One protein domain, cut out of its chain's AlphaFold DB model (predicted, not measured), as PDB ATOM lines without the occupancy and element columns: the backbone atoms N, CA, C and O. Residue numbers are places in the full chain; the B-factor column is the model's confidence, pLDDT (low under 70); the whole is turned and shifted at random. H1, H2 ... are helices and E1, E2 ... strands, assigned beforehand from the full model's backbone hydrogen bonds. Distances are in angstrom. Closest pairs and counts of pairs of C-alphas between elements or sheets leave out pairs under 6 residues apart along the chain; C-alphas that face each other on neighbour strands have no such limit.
ATOM      1  N   ILE A 162     451.464 372.584 280.367       63.16
ATOM      2  CA  ILE A 162     450.938 373.883 280.766       63.16
ATOM      3  C   ILE A 162     449.428 373.771 280.650       63.16
ATOM      4  O   ILE A 162     448.862 373.644 279.562       63.16
ATOM      5  N   ASP A 163     448.788 373.786 281.807       61.41
ATOM      6  CA  ASP A 163     447.355 373.957 281.914       61.41
ATOM      7  C   ASP A 163     447.045 375.435 281.660       61.41
ATOM      8  O   ASP A 163     447.147 376.275 282.551       61.41
ATOM      9  N   GLN A 164     446.751 375.781 280.406       64.06
ATOM     10  CA  GLN A 164     446.181 377.088 280.100       64.06
ATOM     11  C   GLN A 164     444.670 376.965 280.203       64.06
ATOM     12  O   GLN A 164     443.956 376.800 279.211       64.06
ATOM     13  N   TYR A 165     444.183 377.048 281.436       59.56
ATOM     14  CA  TYR A 165     442.780 377.314 281.665       59.56
ATOM     15  C   TYR A 165     442.510 378.769 281.283       59.56
ATOM     16  O   TYR A 165     442.856 379.699 282.009       59.56
ATOM     17  N   ARG A 166     441.923 378.972 280.102       59.25
ATOM     18  CA  ARG A 166     441.300 380.247 279.762       59.25
ATOM     19  C   ARG A 166     439.819 380.076 280.084       59.25
ATOM     20  O   ARG A 166     439.147 379.415 279.287       59.25
ATOM     21  N   PRO A 167     439.321 380.571 281.234       58.62
ATOM     22  CA  PRO A 167     437.895 380.517 281.506       58.62
ATOM     23  C   PRO A 167     437.200 381.177 280.322       58.62
ATOM     24  O   PRO A 167     437.486 382.327 279.977       58.62
ATOM     25  N   ARG A 168     436.354 380.417 279.622       60.84
ATOM     26  CA  ARG A 168     435.410 381.038 278.701       60.84
ATOM     27  C   ARG A 168     434.596 381.990 279.568       60.84
ATOM     28  O   ARG A 168     434.169 381.572 280.640       60.84
ATOM     29  N   ALA A 169     434.441 383.246 279.150       59.66
ATOM     30  CA  ALA A 169     433.556 384.155 279.864       59.66
ATOM     31  C   ALA A 169     432.213 383.430 280.068       59.66
ATOM     32  O   ALA A 169     431.754 382.789 279.110       59.66
ATOM     33  N   PRO A 170     431.664 383.429 281.291       59.00
ATOM     34  CA  PRO A 170     430.404 382.770 281.576       59.00
ATOM     35  C   PRO A 170     429.349 383.318 280.622       59.00
ATOM     36  O   PRO A 170     428.985 384.486 280.683       59.00
ATOM     37  N   GLY A 171     428.975 382.487 279.651       65.25
ATOM     38  CA  GLY A 171     427.853 382.764 278.768       65.25
ATOM     39  C   GLY A 171     426.560 382.324 279.440       65.25
ATOM     40  O   GLY A 171     426.597 381.650 280.471       65.25
ATOM     41  N   ASP A 172     425.438 382.641 278.806       59.53
ATOM     42  CA  ASP A 172     424.087 382.346 279.305       59.53
ATOM     43  C   ASP A 172     423.832 380.843 279.567       59.53
ATOM     44  O   ASP A 172     422.925 380.480 280.310       59.53
ATOM     45  N   ASP A 173     424.687 379.957 279.040       69.75
ATOM     46  CA  ASP A 173     424.584 378.496 279.176       69.75
ATOM     47  C   ASP A 173     425.334 377.912 280.394       69.75
ATOM     48  O   ASP A 173     425.500 376.689 280.514       69.75
ATOM     49  N   TRP A 174     425.867 378.752 281.287       81.56
ATOM     50  CA  TRP A 174     426.600 378.289 282.468       81.56
ATOM     51  C   TRP A 174     425.638 377.967 283.623       81.56
ATOM     52  O   TRP A 174     425.588 378.660 284.638       81.56
ATOM     53  N   ALA A 175     424.878 376.881 283.470       88.69
ATOM     54  CA  ALA A 175     423.912 376.423 284.463       88.69
ATOM     55  C   ALA A 175     424.027 374.920 284.771       88.69
ATOM     56  O   ALA A 175     424.230 374.088 283.883       88.69
ATOM     57  N   TRP A 176     423.865 374.582 286.051       90.12
ATOM     58  CA  TRP A 176     423.838 373.227 286.594       90.12
ATOM     59  C   TRP A 176     422.410 372.880 287.019       90.12
ATOM     60  O   TRP A 176     421.855 373.500 287.920       90.12
ATOM     61  N   ASN A 177     421.790 371.907 286.352       89.31
ATOM     62  CA  ASN A 177     420.376 371.553 286.490       89.31
ATOM     63  C   ASN A 177     419.440 372.766 286.344       89.31
ATOM     64  O   ASN A 177     418.476 372.911 287.089       89.31
ATOM     65  N   GLY A 178     419.750 373.673 285.412       87.62
ATOM     66  CA  GLY A 178     418.994 374.915 285.225       87.62
ATOM     67  C   GLY A 178     419.303 376.021 286.239       87.62
ATOM     68  O   GLY A 178     418.813 377.131 286.063       87.62
ATOM     69  N   VAL A 179     420.140 375.772 287.252       89.25
ATOM     70  CA  VAL A 179     420.579 376.807 288.196       89.25
ATOM     71  C   VAL A 179     421.845 377.481 287.665       89.25
ATOM     72  O   VAL A 179     422.838 376.786 287.436       89.25
ATOM     73  N   PRO A 180     421.846 378.806 287.444       89.69
ATOM     74  CA  PRO A 180     423.025 379.512 286.959       89.69
ATOM     75  C   PRO A 180     424.151 379.446 287.995       89.69
ATOM     76  O   PRO A 180     423.926 379.658 289.186       89.69
ATOM     77  N   ILE A 181     425.369 379.164 287.537       88.62
ATOM     78  CA  ILE A 181     426.551 379.175 288.403       88.62
ATOM     79  C   ILE A 181     427.122 380.603 288.409       88.62
ATOM     80  O   ILE A 181     427.271 381.199 287.337       88.62
ATOM     81  N   PRO A 182     427.461 381.161 289.583       88.31
ATOM     82  CA  PRO A 182     428.015 382.503 289.694       88.31
ATOM     83  C   PRO A 182     429.309 382.689 288.885       88.31
ATOM     84  O   PRO A 182     430.154 381.796 288.801       88.31
ATOM     85  N   GLN A 183     429.463 383.870 288.280       83.50
ATOM     86  CA  GLN A 183     430.582 384.194 287.383       83.50
ATOM     87  C   GLN A 183     431.932 384.331 288.104       83.50
ATOM     88  O   GLN A 183     432.985 384.251 287.472       83.50
ATOM     89  N   ASP A 184     431.899 384.575 289.409       84.44
ATOM     90  CA  ASP A 184     433.053 384.709 290.293       84.44
ATOM     91  C   ASP A 184     433.680 383.359 290.664       84.44
ATOM     92  O   ASP A 184     434.836 383.319 291.085       84.44
ATOM     93  N   VAL A 185     432.969 382.248 290.450       84.19
ATOM     94  CA  VAL A 185     433.488 380.908 290.729       84.19
ATOM     95  C   VAL A 185     434.507 380.520 289.663       84.19
ATOM     96  O   VAL A 185     434.182 380.272 288.499       84.19
ATOM     97  N   SER A 186     435.774 380.422 290.067       83.38
ATOM     98  CA  SER A 186     436.826 379.956 289.170       83.38
ATOM     99  C   SER A 186     436.613 378.484 288.792       83.38
ATOM    100  O   SER A 186     436.112 377.681 289.576       83.38
ATOM    101  N   GLY A 187     437.063 378.067 287.602       78.31
ATOM    102  CA  GLY A 187     436.977 376.656 287.195       78.31
ATOM    103  C   GLY A 187     437.694 375.679 288.141       78.31
ATOM    104  O   GLY A 187     437.376 374.492 288.142       78.31
ATOM    105  N   ALA A 188     438.645 376.165 288.951       79.75
ATOM    106  CA  ALA A 188     439.302 375.376 289.990       79.75
ATOM    107  C   ALA A 188     438.389 375.142 291.208       79.75
ATOM    108  O   ALA A 188     438.401 374.048 291.766       79.75
ATOM    109  N   GLU A 189     437.580 376.139 291.569       88.88
ATOM    110  CA  GLU A 189     436.643 376.120 292.701       88.88
ATOM    111  C   GLU A 189     435.253 375.607 292.317       88.88
ATOM    112  O   GLU A 189     434.445 375.322 293.194       88.88
ATOM    113  N   LEU A 190     434.971 375.445 291.020       88.56
ATOM    114  CA  LEU A 190     433.676 374.982 290.523       88.56
ATOM    115  C   LEU A 190     433.209 373.704 291.221       88.56
ATOM    116  O   LEU A 190     432.054 373.604 291.612       88.56
ATOM    117  N   TRP A 191     434.091 372.719 291.387       88.19
ATOM    118  CA  TRP A 191     433.711 371.466 292.039       88.19
ATOM    119  C   TRP A 191     433.392 371.656 293.513       88.19
ATOM    120  O   TRP A 191     432.425 371.077 293.996       88.19
ATOM    121  N   ASP A 192     434.154 372.497 294.206       90.75
ATOM    122  CA  ASP A 192     433.901 372.802 295.610       90.75
ATOM    123  C   ASP A 192     432.580 373.565 295.772       90.75
ATOM    124  O   ASP A 192     431.820 373.285 296.700       90.75
ATOM    125  N   TYR A 193     432.271 374.469 294.837       90.62
ATOM    126  CA  TYR A 193     430.983 375.156 294.745       90.62
ATOM    127  C   TYR A 193     429.834 374.165 294.512       90.62
ATOM    128  O   TYR A 193     428.871 374.147 295.272       90.62
ATOM    129  N   LEU A 194     429.955 373.276 293.522       89.88
ATOM    130  CA  LEU A 194     428.931 372.276 293.203       89.88
ATOM    131  C   LEU A 194     428.681 371.301 294.362       89.88
ATOM    132  O   LEU A 194     427.540 370.932 294.639       89.88
ATOM    133  N   VAL A 195     429.736 370.889 295.066       89.38
ATOM    134  CA  VAL A 195     429.621 370.028 296.250       89.38
ATOM    135  C   VAL A 195     428.892 370.757 297.382       89.38
ATOM    136  O   VAL A 195     428.054 370.149 298.047       89.38
ATOM    137  N   ARG A 196     429.199 372.043 297.599       91.12
ATOM    138  CA  ARG A 196     428.651 372.849 298.698       91.12
ATOM    139  C   ARG A 196     427.204 373.275 298.460       91.12
ATOM    140  O   ARG A 196     426.369 373.030 299.322       91.12
ATOM    141  N   GLU A 197     426.922 373.874 297.308       91.31
ATOM    142  CA  GLU A 197     425.627 374.496 297.007       91.31
ATOM    143  C   GLU A 197     424.621 373.500 296.433       91.31
ATOM    144  O   GLU A 197     423.442 373.517 296.780       91.31
ATOM    145  N   HIS A 198     425.078 372.580 295.579       85.69
ATOM    146  CA  HIS A 198     424.195 371.624 294.903       85.69
ATOM    147  C   HIS A 198     424.228 370.228 295.528       85.69
ATOM    148  O   HIS A 198     423.588 369.309 295.015       85.69
ATOM    149  N   GLY A 199     424.980 370.044 296.620       84.44
ATOM    150  CA  GLY A 199     425.075 368.763 297.313       84.44
ATOM    151  C   GLY A 199     425.568 367.636 296.407       84.44
ATOM    152  O   GLY A 199     425.171 366.485 296.602       84.44
ATOM    153  N   VAL A 200     426.396 367.961 295.406       82.06
ATOM    154  CA  VAL A 200     426.963 367.014 294.443       82.06
ATOM    155  C   VAL A 200     427.908 366.073 295.196       82.06
ATOM    156  O   VAL A 200     429.102 366.315 295.346       82.06
ATOM    157  N   LYS A 201     427.338 365.012 295.767       77.06
ATOM    158  CA  LYS A 201     428.061 363.989 296.522       77.06
ATOM    159  C   LYS A 201     428.680 363.000 295.552       77.06
ATOM    160  O   LYS A 201     428.068 362.639 294.552       77.06
ATOM    161  N   SER A 202     429.837 362.459 295.923       64.81
ATOM    162  CA  SER A 202     430.542 361.428 295.150       64.81
ATOM    163  C   SER A 202     429.778 360.122 294.930       64.81
ATOM    164  O   SER A 202     430.274 359.223 294.258       64.81
ATOM    165  N   THR A 203     428.579 360.015 295.497       59.03
ATOM    166  CA  THR A 203     427.717 358.841 295.461       59.03
ATOM    167  C   THR A 203     426.448 359.046 294.639       59.03
ATOM    168  O   THR A 203     425.649 358.115 294.573       59.03
ATOM    169  N   SER A 204     426.195 360.227 294.048       61.00
ATOM    170  CA  SER A 204     424.980 360.404 293.243       61.00
ATOM    171  C   SER A 204     425.113 359.635 291.928       61.00
ATOM    172  O   SER A 204     425.946 359.960 291.084       61.00
ATOM    173  N   THR A 205     424.273 358.618 291.758       63.25
ATOM    174  CA  THR A 205     424.168 357.738 290.583       63.25
ATOM    175  C   THR A 205     423.497 358.434 289.398       63.25
ATOM    176  O   THR A 205     422.667 357.843 288.715       63.25
ATOM    177  N   THR A 206     423.761 359.721 289.185       65.75
ATOM    178  CA  THR A 206     423.213 360.410 288.020       65.75
ATOM    179  C   THR A 206     423.921 359.867 286.793       65.75
ATOM    180  O   THR A 206     425.086 360.192 286.558       65.75
ATOM    181  N   ASP A 207     423.215 359.025 286.042       78.81
ATOM    182  CA  ASP A 207     423.695 358.505 284.767       78.81
ATOM    183  C   ASP A 207     423.890 359.646 283.769       78.81
ATOM    184  O   ASP A 207     424.782 359.575 282.940       78.81
ATOM    185  N   THR A 208     423.127 360.737 283.875       90.69
ATOM    186  CA  THR A 208     423.173 361.877 282.954       90.69
ATOM    187  C   THR A 208     423.946 363.074 283.503       90.69
ATOM    188  O   THR A 208     423.935 363.371 284.698       90.69
ATOM    189  N   CYS A 209     424.620 363.796 282.604       91.94
ATOM    190  CA  CYS A 209     425.290 365.045 282.937       91.94
ATOM    191  C   CYS A 209     424.252 366.121 283.320       91.94
ATOM    192  O   CYS A 209     423.396 366.448 282.501       91.94
ATOM    193  N   PRO A 210     424.350 366.723 284.517       91.00
ATOM    194  CA  PRO A 210     423.420 367.749 284.992       91.00
ATOM    195  C   PRO A 210     423.637 369.129 284.355       91.00
ATOM    196  O   PRO A 210     422.952 370.082 284.706       91.00
ATOM    197  N   TRP A 211     424.598 369.298 283.445       92.00
ATOM    198  CA  TRP A 211     424.781 370.585 282.778       92.00
ATOM    199  C   TRP A 211     423.580 370.895 281.882       92.00
ATOM    200  O   TRP A 211     423.141 370.033 281.118       92.00
ATOM    201  N   THR A 212     423.059 372.121 281.936       90.50
ATOM    202  CA  THR A 212     421.868 372.499 281.165       90.50
ATOM    203  C   THR A 212     422.080 372.242 279.670       90.50
ATOM    204  O   THR A 212     423.055 372.701 279.076       90.50
ATOM    205  N   GLY A 213     421.179 371.460 279.065       89.12
ATOM    206  CA  GLY A 213     421.244 371.071 277.651       89.12
ATOM    207  C   GLY A 213     422.183 369.901 277.331       89.12
ATOM    208  O   GLY A 213     422.210 369.447 276.187       89.12
ATOM    209  N   CYS A 214     422.925 369.369 278.306       91.69
ATOM    210  CA  CYS A 214     423.750 368.184 278.106       91.69
ATOM    211  C   CYS A 214     422.921 366.903 278.256       91.69
ATOM    212  O   CYS A 214     422.214 366.715 279.239       91.69
ATOM    213  N   LYS A 215     423.029 365.999 277.277       92.12
ATOM    214  CA  LYS A 215     422.373 364.677 277.294       92.12
ATOM    215  C   LYS A 215     423.363 363.526 277.468       92.12
ATOM    216  O   LYS A 215     423.007 362.368 277.271       92.12
ATOM    217  N   ALA A 216     424.623 363.831 277.772       91.56
ATOM    218  CA  ALA A 216     425.653 362.809 277.867       91.56
ATOM    219  C   ALA A 216     425.406 361.915 279.088       91.56
ATOM    220  O   ALA A 216     425.250 362.424 280.198       91.56
ATOM    221  N   SER A 217     425.388 360.597 278.870       92.38
ATOM    222  CA  SER A 217     425.310 359.607 279.944       92.38
ATOM    223  C   SER A 217     426.721 359.199 280.365       92.38
ATOM    224  O   SER A 217     427.462 358.612 279.574       92.38
ATOM    225  N   ILE A 218     427.156 359.623 281.551       89.44
ATOM    226  CA  ILE A 218     428.538 359.501 282.012       89.44
ATOM    227  C   ILE A 218     428.541 359.204 283.505       89.44
ATOM    228  O   ILE A 218     428.089 360.010 284.314       89.44
ATOM    229  N   GLY A 219     429.145 358.077 283.881       87.75
ATOM    230  CA  GLY A 219     429.318 357.726 285.287       87.75
ATOM    231  C   GLY A 219     430.163 358.748 286.055       87.75
ATOM    232  O   GLY A 219     430.996 359.462 285.489       87.75
ATOM    233  N   TRP A 220     430.014 358.760 287.378       83.00
ATOM    234  CA  TRP A 220     430.664 359.713 288.284       83.00
ATOM    235  C   TRP A 220     432.169 359.933 288.018       83.00
ATOM    236  O   TRP A 220     432.647 361.067 287.949       83.00
ATOM    237  N   ASN A 221     432.917 358.849 287.782       82.81
ATOM    238  CA  ASN A 221     434.360 358.904 287.515       82.81
ATOM    239  C   ASN A 221     434.719 359.697 286.240       82.81
ATOM    240  O   ASN A 221     435.822 360.240 286.134       82.81
ATOM    241  N   GLY A 222     433.809 359.750 285.265       86.62
ATOM    242  CA  GLY A 222     433.964 360.481 284.008       86.62
ATOM    243  C   GLY A 222     433.339 361.875 284.026       86.62
ATOM    244  O   GLY A 222     433.796 362.738 283.274       86.62
ATOM    245  N   LEU A 223     432.356 362.124 284.902       88.44
ATOM    246  CA  LEU A 223     431.599 363.378 284.940       88.44
ATOM    247  C   LEU A 223     432.521 364.587 285.107       88.44
ATOM    248  O   LEU A 223     432.405 365.567 284.374       88.44
ATOM    249  N   ARG A 224     433.507 364.483 286.008       88.25
ATOM    250  CA  ARG A 224     434.478 365.559 286.229       88.25
ATOM    251  C   ARG A 224     435.244 365.933 284.965       88.25
ATOM    252  O   ARG A 224     435.345 367.105 284.608       88.25
ATOM    253  N   LYS A 225     435.775 364.926 284.273       86.94
ATOM    254  CA  LYS A 225     436.550 365.120 283.042       86.94
ATOM    255  C   LYS A 225     435.678 365.671 281.924       86.94
ATOM    256  O   LYS A 225     436.121 366.553 281.196       86.94
ATOM    257  N   HIS A 226     434.451 365.171 281.813       90.06
ATOM    258  CA  HIS A 226     433.479 365.638 280.838       90.06
ATOM    259  C   HIS A 226     433.135 367.109 281.048       90.06
ATOM    260  O   HIS A 226     433.266 367.897 280.119       90.06
ATOM    261  N   VAL A 227     432.777 367.507 282.268       89.88
ATOM    262  CA  VAL A 227     432.447 368.902 282.574       89.88
ATOM    263  C   VAL A 227     433.636 369.820 282.302       89.88
ATOM    264  O   VAL A 227     433.494 370.818 281.596       89.88
ATOM    265  N   GLU A 228     434.833 369.447 282.760       87.69
ATOM    266  CA  GLU A 228     436.044 370.226 282.498       87.69
ATOM    267  C   GLU A 228     436.371 370.319 280.992       87.69
ATOM    268  O   GLU A 228     436.747 371.385 280.505       87.69
ATOM    269  N   GLY A 229     436.212 369.236 280.228       86.81
ATOM    270  CA  GLY A 229     436.561 369.187 278.805       86.81
ATOM    271  C   GLY A 229     435.514 369.783 277.859       86.81
ATOM    272  O   GLY A 229     435.879 370.454 276.892       86.81
ATOM    273  N   VAL A 230     434.228 369.547 278.118       88.62
ATOM    274  CA  VAL A 230     433.107 369.874 277.218       88.62
ATOM    275  C   VAL A 230     432.515 371.231 277.568       88.62
ATOM    276  O   VAL A 230     432.413 372.102 276.702       88.62
ATOM    277  N   HIS A 231     432.177 371.430 278.843       88.38
ATOM    278  CA  HIS A 231     431.453 372.614 279.299       88.38
ATOM    279  C   HIS A 231     432.400 373.764 279.636       88.38
ATOM    280  O   HIS A 231     432.245 374.868 279.114       88.38
ATOM    281  N   LEU A 232     433.466 373.487 280.391       85.25
ATOM    282  CA  LEU A 232     434.493 374.490 280.692       85.25
ATOM    283  C   LEU A 232     435.501 374.679 279.552       85.25
ATOM    284  O   LEU A 232     436.325 375.592 279.607       85.25
ATOM    285  N   LYS A 233     435.451 373.817 278.526       85.56
ATOM    286  CA  LYS A 233     436.356 373.819 277.364       85.56
ATOM    287  C   LYS A 233     437.833 373.886 277.764       85.56
ATOM    288  O   LYS A 233     438.639 374.512 277.070       85.56
ATOM    289  N   ARG A 234     438.202 373.238 278.874       84.50
ATOM    290  CA  ARG A 234     439.585 373.177 279.351       84.50
ATOM    291  C   ARG A 234     440.438 372.461 278.311       84.50
ATOM    292  O   ARG A 234     440.104 371.371 277.835       84.50
ATOM    293  N   LYS A 235     441.554 373.091 277.951       84.12
ATOM    294  CA  LYS A 235     442.521 372.552 276.994       84.12
ATOM    295  C   LYS A 235     443.857 372.345 277.691       84.12
ATOM    296  O   LYS A 235     444.373 373.250 278.336       84.12
ATOM    297  N   ALA A 236     444.424 371.160 277.515       82.38
ATOM    298  CA  ALA A 236     445.798 370.876 277.889       82.38
ATOM    299  C   ALA A 236     446.724 371.244 276.728       82.38
ATOM    300  O   ALA A 236     446.449 370.891 275.576       82.38
ATOM    301  N   PHE A 237     447.840 371.904 277.034       81.12
ATOM    302  CA  PHE A 237     448.879 372.212 276.058       81.12
ATOM    303  C   PHE A 237     450.121 371.379 276.331       81.12
ATOM    304  O   PHE A 237     450.622 371.309 277.456       81.12
ATOM    305  N   CYS A 238     450.651 370.776 275.272       80.12
ATOM    306  CA  CYS A 238     451.977 370.189 275.327       80.12
ATOM    307  C   CYS A 238     453.037 371.279 275.190       80.12
ATOM    308  O   CYS A 238     453.037 372.022 274.212       80.12
ATOM    309  N   THR A 239     453.978 371.350 276.126       79.56
ATOM    310  CA  THR A 239     455.104 372.296 276.037       79.56
ATOM    311  C   THR A 239     456.053 372.015 274.882       79.56
ATOM    312  O   THR A 239     456.645 372.952 274.357       79.56
ATOM    313  N   GLU A 240     456.185 370.756 274.459       80.81
ATOM    314  CA  GLU A 240     457.109 370.376 273.388       80.81
ATOM    315  C   GLU A 240     456.553 370.734 272.003       80.81
ATOM    316  O   GLU A 240     457.222 371.405 271.224       80.81
ATOM    317  N   CYS A 241     455.326 370.305 271.681       81.44
ATOM    318  CA  CYS A 241     454.740 370.524 270.352       81.44
ATOM    319  C   CYS A 241     453.762 371.701 270.276       81.44
ATOM    320  O   CYS A 241     453.260 371.989 269.193       81.44
ATOM    321  N   LYS A 242     453.464 372.362 271.405       82.88
ATOM    322  CA  LYS A 242     452.505 373.477 271.536       82.88
ATOM    323  C   LYS A 242     451.078 373.167 271.067       82.88
ATOM    324  O   LYS A 242     450.248 374.069 270.997       82.88
ATOM    325  N   GLN A 243     450.757 371.905 270.775       82.56
ATOM    326  CA  GLN A 243     449.405 371.514 270.395       82.56
ATOM    327  C   GLN A 243     448.481 371.543 271.614       82.56
ATOM    328  O   GLN A 243     448.820 371.022 272.681       82.56
ATOM    329  N   SER A 244     447.300 372.132 271.427       84.12
ATOM    330  CA  SER A 244     446.216 372.110 272.405       84.12
ATOM    331  C   SER A 244     445.317 370.908 272.147       84.12
ATOM    332  O   SER A 244     444.833 370.746 271.025       84.12
ATOM    333  N   LYS A 245     445.038 370.103 273.167       81.75
ATOM    334  CA  LYS A 245     444.014 369.053 273.103       81.75
ATOM    335  C   LYS A 245     442.991 369.259 274.214       81.75
ATOM    336  O   LYS A 245     443.293 369.887 275.228       81.75
ATOM    337  N   ARG A 246     441.767 368.767 274.014       80.69
ATOM    338  CA  ARG A 246     440.730 368.822 275.052       80.69
ATOM    339  C   ARG A 246     441.156 367.990 276.265       80.69
ATOM    340  O   ARG A 246     441.803 366.955 276.107       80.69
ATOM    341  N   TRP A 247     440.832 368.475 277.459       81.31
ATOM    342  CA  TRP A 247     441.273 367.883 278.725       81.31
ATOM    343  C   TRP A 247     440.764 366.451 278.951       81.31
ATOM    344  O   TRP A 247     441.504 365.602 279.442       81.31
ATOM    345  N   ASP A 248     439.530 366.169 278.535       78.25
ATOM    346  CA  ASP A 248     438.901 364.845 278.596       78.25
ATOM    347  C   ASP A 248     439.670 363.792 277.788       78.25
ATOM    348  O   ASP A 248     439.938 362.697 278.282       78.25
ATOM    349  N   LEU A 249     440.096 364.153 276.579       76.50
ATOM    350  CA  LEU A 249     440.880 363.281 275.707       76.50
ATOM    351  C   LEU A 249     442.355 363.221 276.114       76.50
ATOM    352  O   LEU A 249     443.052 362.258 275.804       76.50
ATOM    353  N   TRP A 250     442.857 364.234 276.818       72.19
ATOM    354  CA  TRP A 250     444.287 364.366 277.083       72.19
ATOM    355  C   TRP A 250     444.858 363.224 277.939       72.19
ATOM    356  O   TRP A 250     445.968 362.774 277.669       72.19
ATOM    357  N   ALA A 251     444.105 362.712 278.918       66.94
ATOM    358  CA  ALA A 251     444.559 361.598 279.758       66.94
ATOM    359  C   ALA A 251     444.696 360.271 278.987       66.94
ATOM    360  O   ALA A 251     445.540 359.447 279.336       66.94
ATOM    361  N   ASN A 252     443.872 360.075 277.952       65.00
ATOM    362  CA  ASN A 252     443.864 358.858 277.136       65.00
ATOM    363  C   ASN A 252     444.844 358.949 275.969       65.00
ATOM    364  O   ASN A 252     445.375 357.943 275.504       65.00
ATOM    365  N   ILE A 253     445.128 360.163 275.507       61.31
ATOM    366  CA  ILE A 253     446.120 360.377 274.472       61.31
ATOM    367  C   ILE A 253     447.481 360.122 275.106       61.31
ATOM    368  O   ILE A 253     447.974 360.921 275.907       61.31
ATOM    369  N   ARG A 254     448.130 359.026 274.695       63.94
ATOM    370  CA  ARG A 254     449.577 358.850 274.835       63.94
ATOM    371  C   ARG A 254     450.245 359.955 274.030       63.94
ATOM    372  O   ARG A 254     450.747 359.763 272.932       63.94
ATOM    373  N   HIS A 255     450.266 361.161 274.580       64.12
ATOM    374  CA  HIS A 255     450.854 362.299 273.903       64.12
ATOM    375  C   HIS A 255     452.339 362.028 273.631       64.12
ATOM    376  O   HIS A 255     452.916 362.591 272.717       64.12
TER     377      HIS A 255
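AT A GLANCE: This is residues 162 to 255 of the 366 residues of an uncharacterized protein of Pycnoporus cinnabarinus (UniProt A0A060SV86). Little of it is regular structure: loops join a small sheet with H3 over it, H2 in the middle and H1 at the far end. The 94 printed residues, 34 in named elements, run E1, H1, H2, E2, E3, H3, class mixed; the antiparallel sheet runs E1, E2, E3. It is compact, radius of gyration of the C-alphas 13.8 A, spans 40 by 27 by 22 A.

HOW THE PARTS SIT: See E1, residues 162 to 164, antiparallel to E2, residues 235 to 238: N 162 and O 237 are 3.3 A apart. E2 and E3, residues 244 to 246, form a hairpin; N 236 and O 245 are 2.9 A apart. H2, residues 220 to 231, touches H3, residues 247 to 250, with residues 225 to 230 alone; the closest C-alphas, 229 and 247, are 4.9 A apart. Every O i to N i+4 pair is within hydrogen-bond range in H1, residues 190 to 197, and 6 of 8 in H2.

IN THESE COORDINATES: Find C-alpha 162 at (450.938, 373.883, 280.766); H2 spans 15.7 A from first to last C-alpha; H3 ends with C-alpha 250 at (444.287, 364.366, 277.083).

THE WHOLE: Links E1 to H1 and H1 to H2 are long; 22 residues have pLDDT under 70.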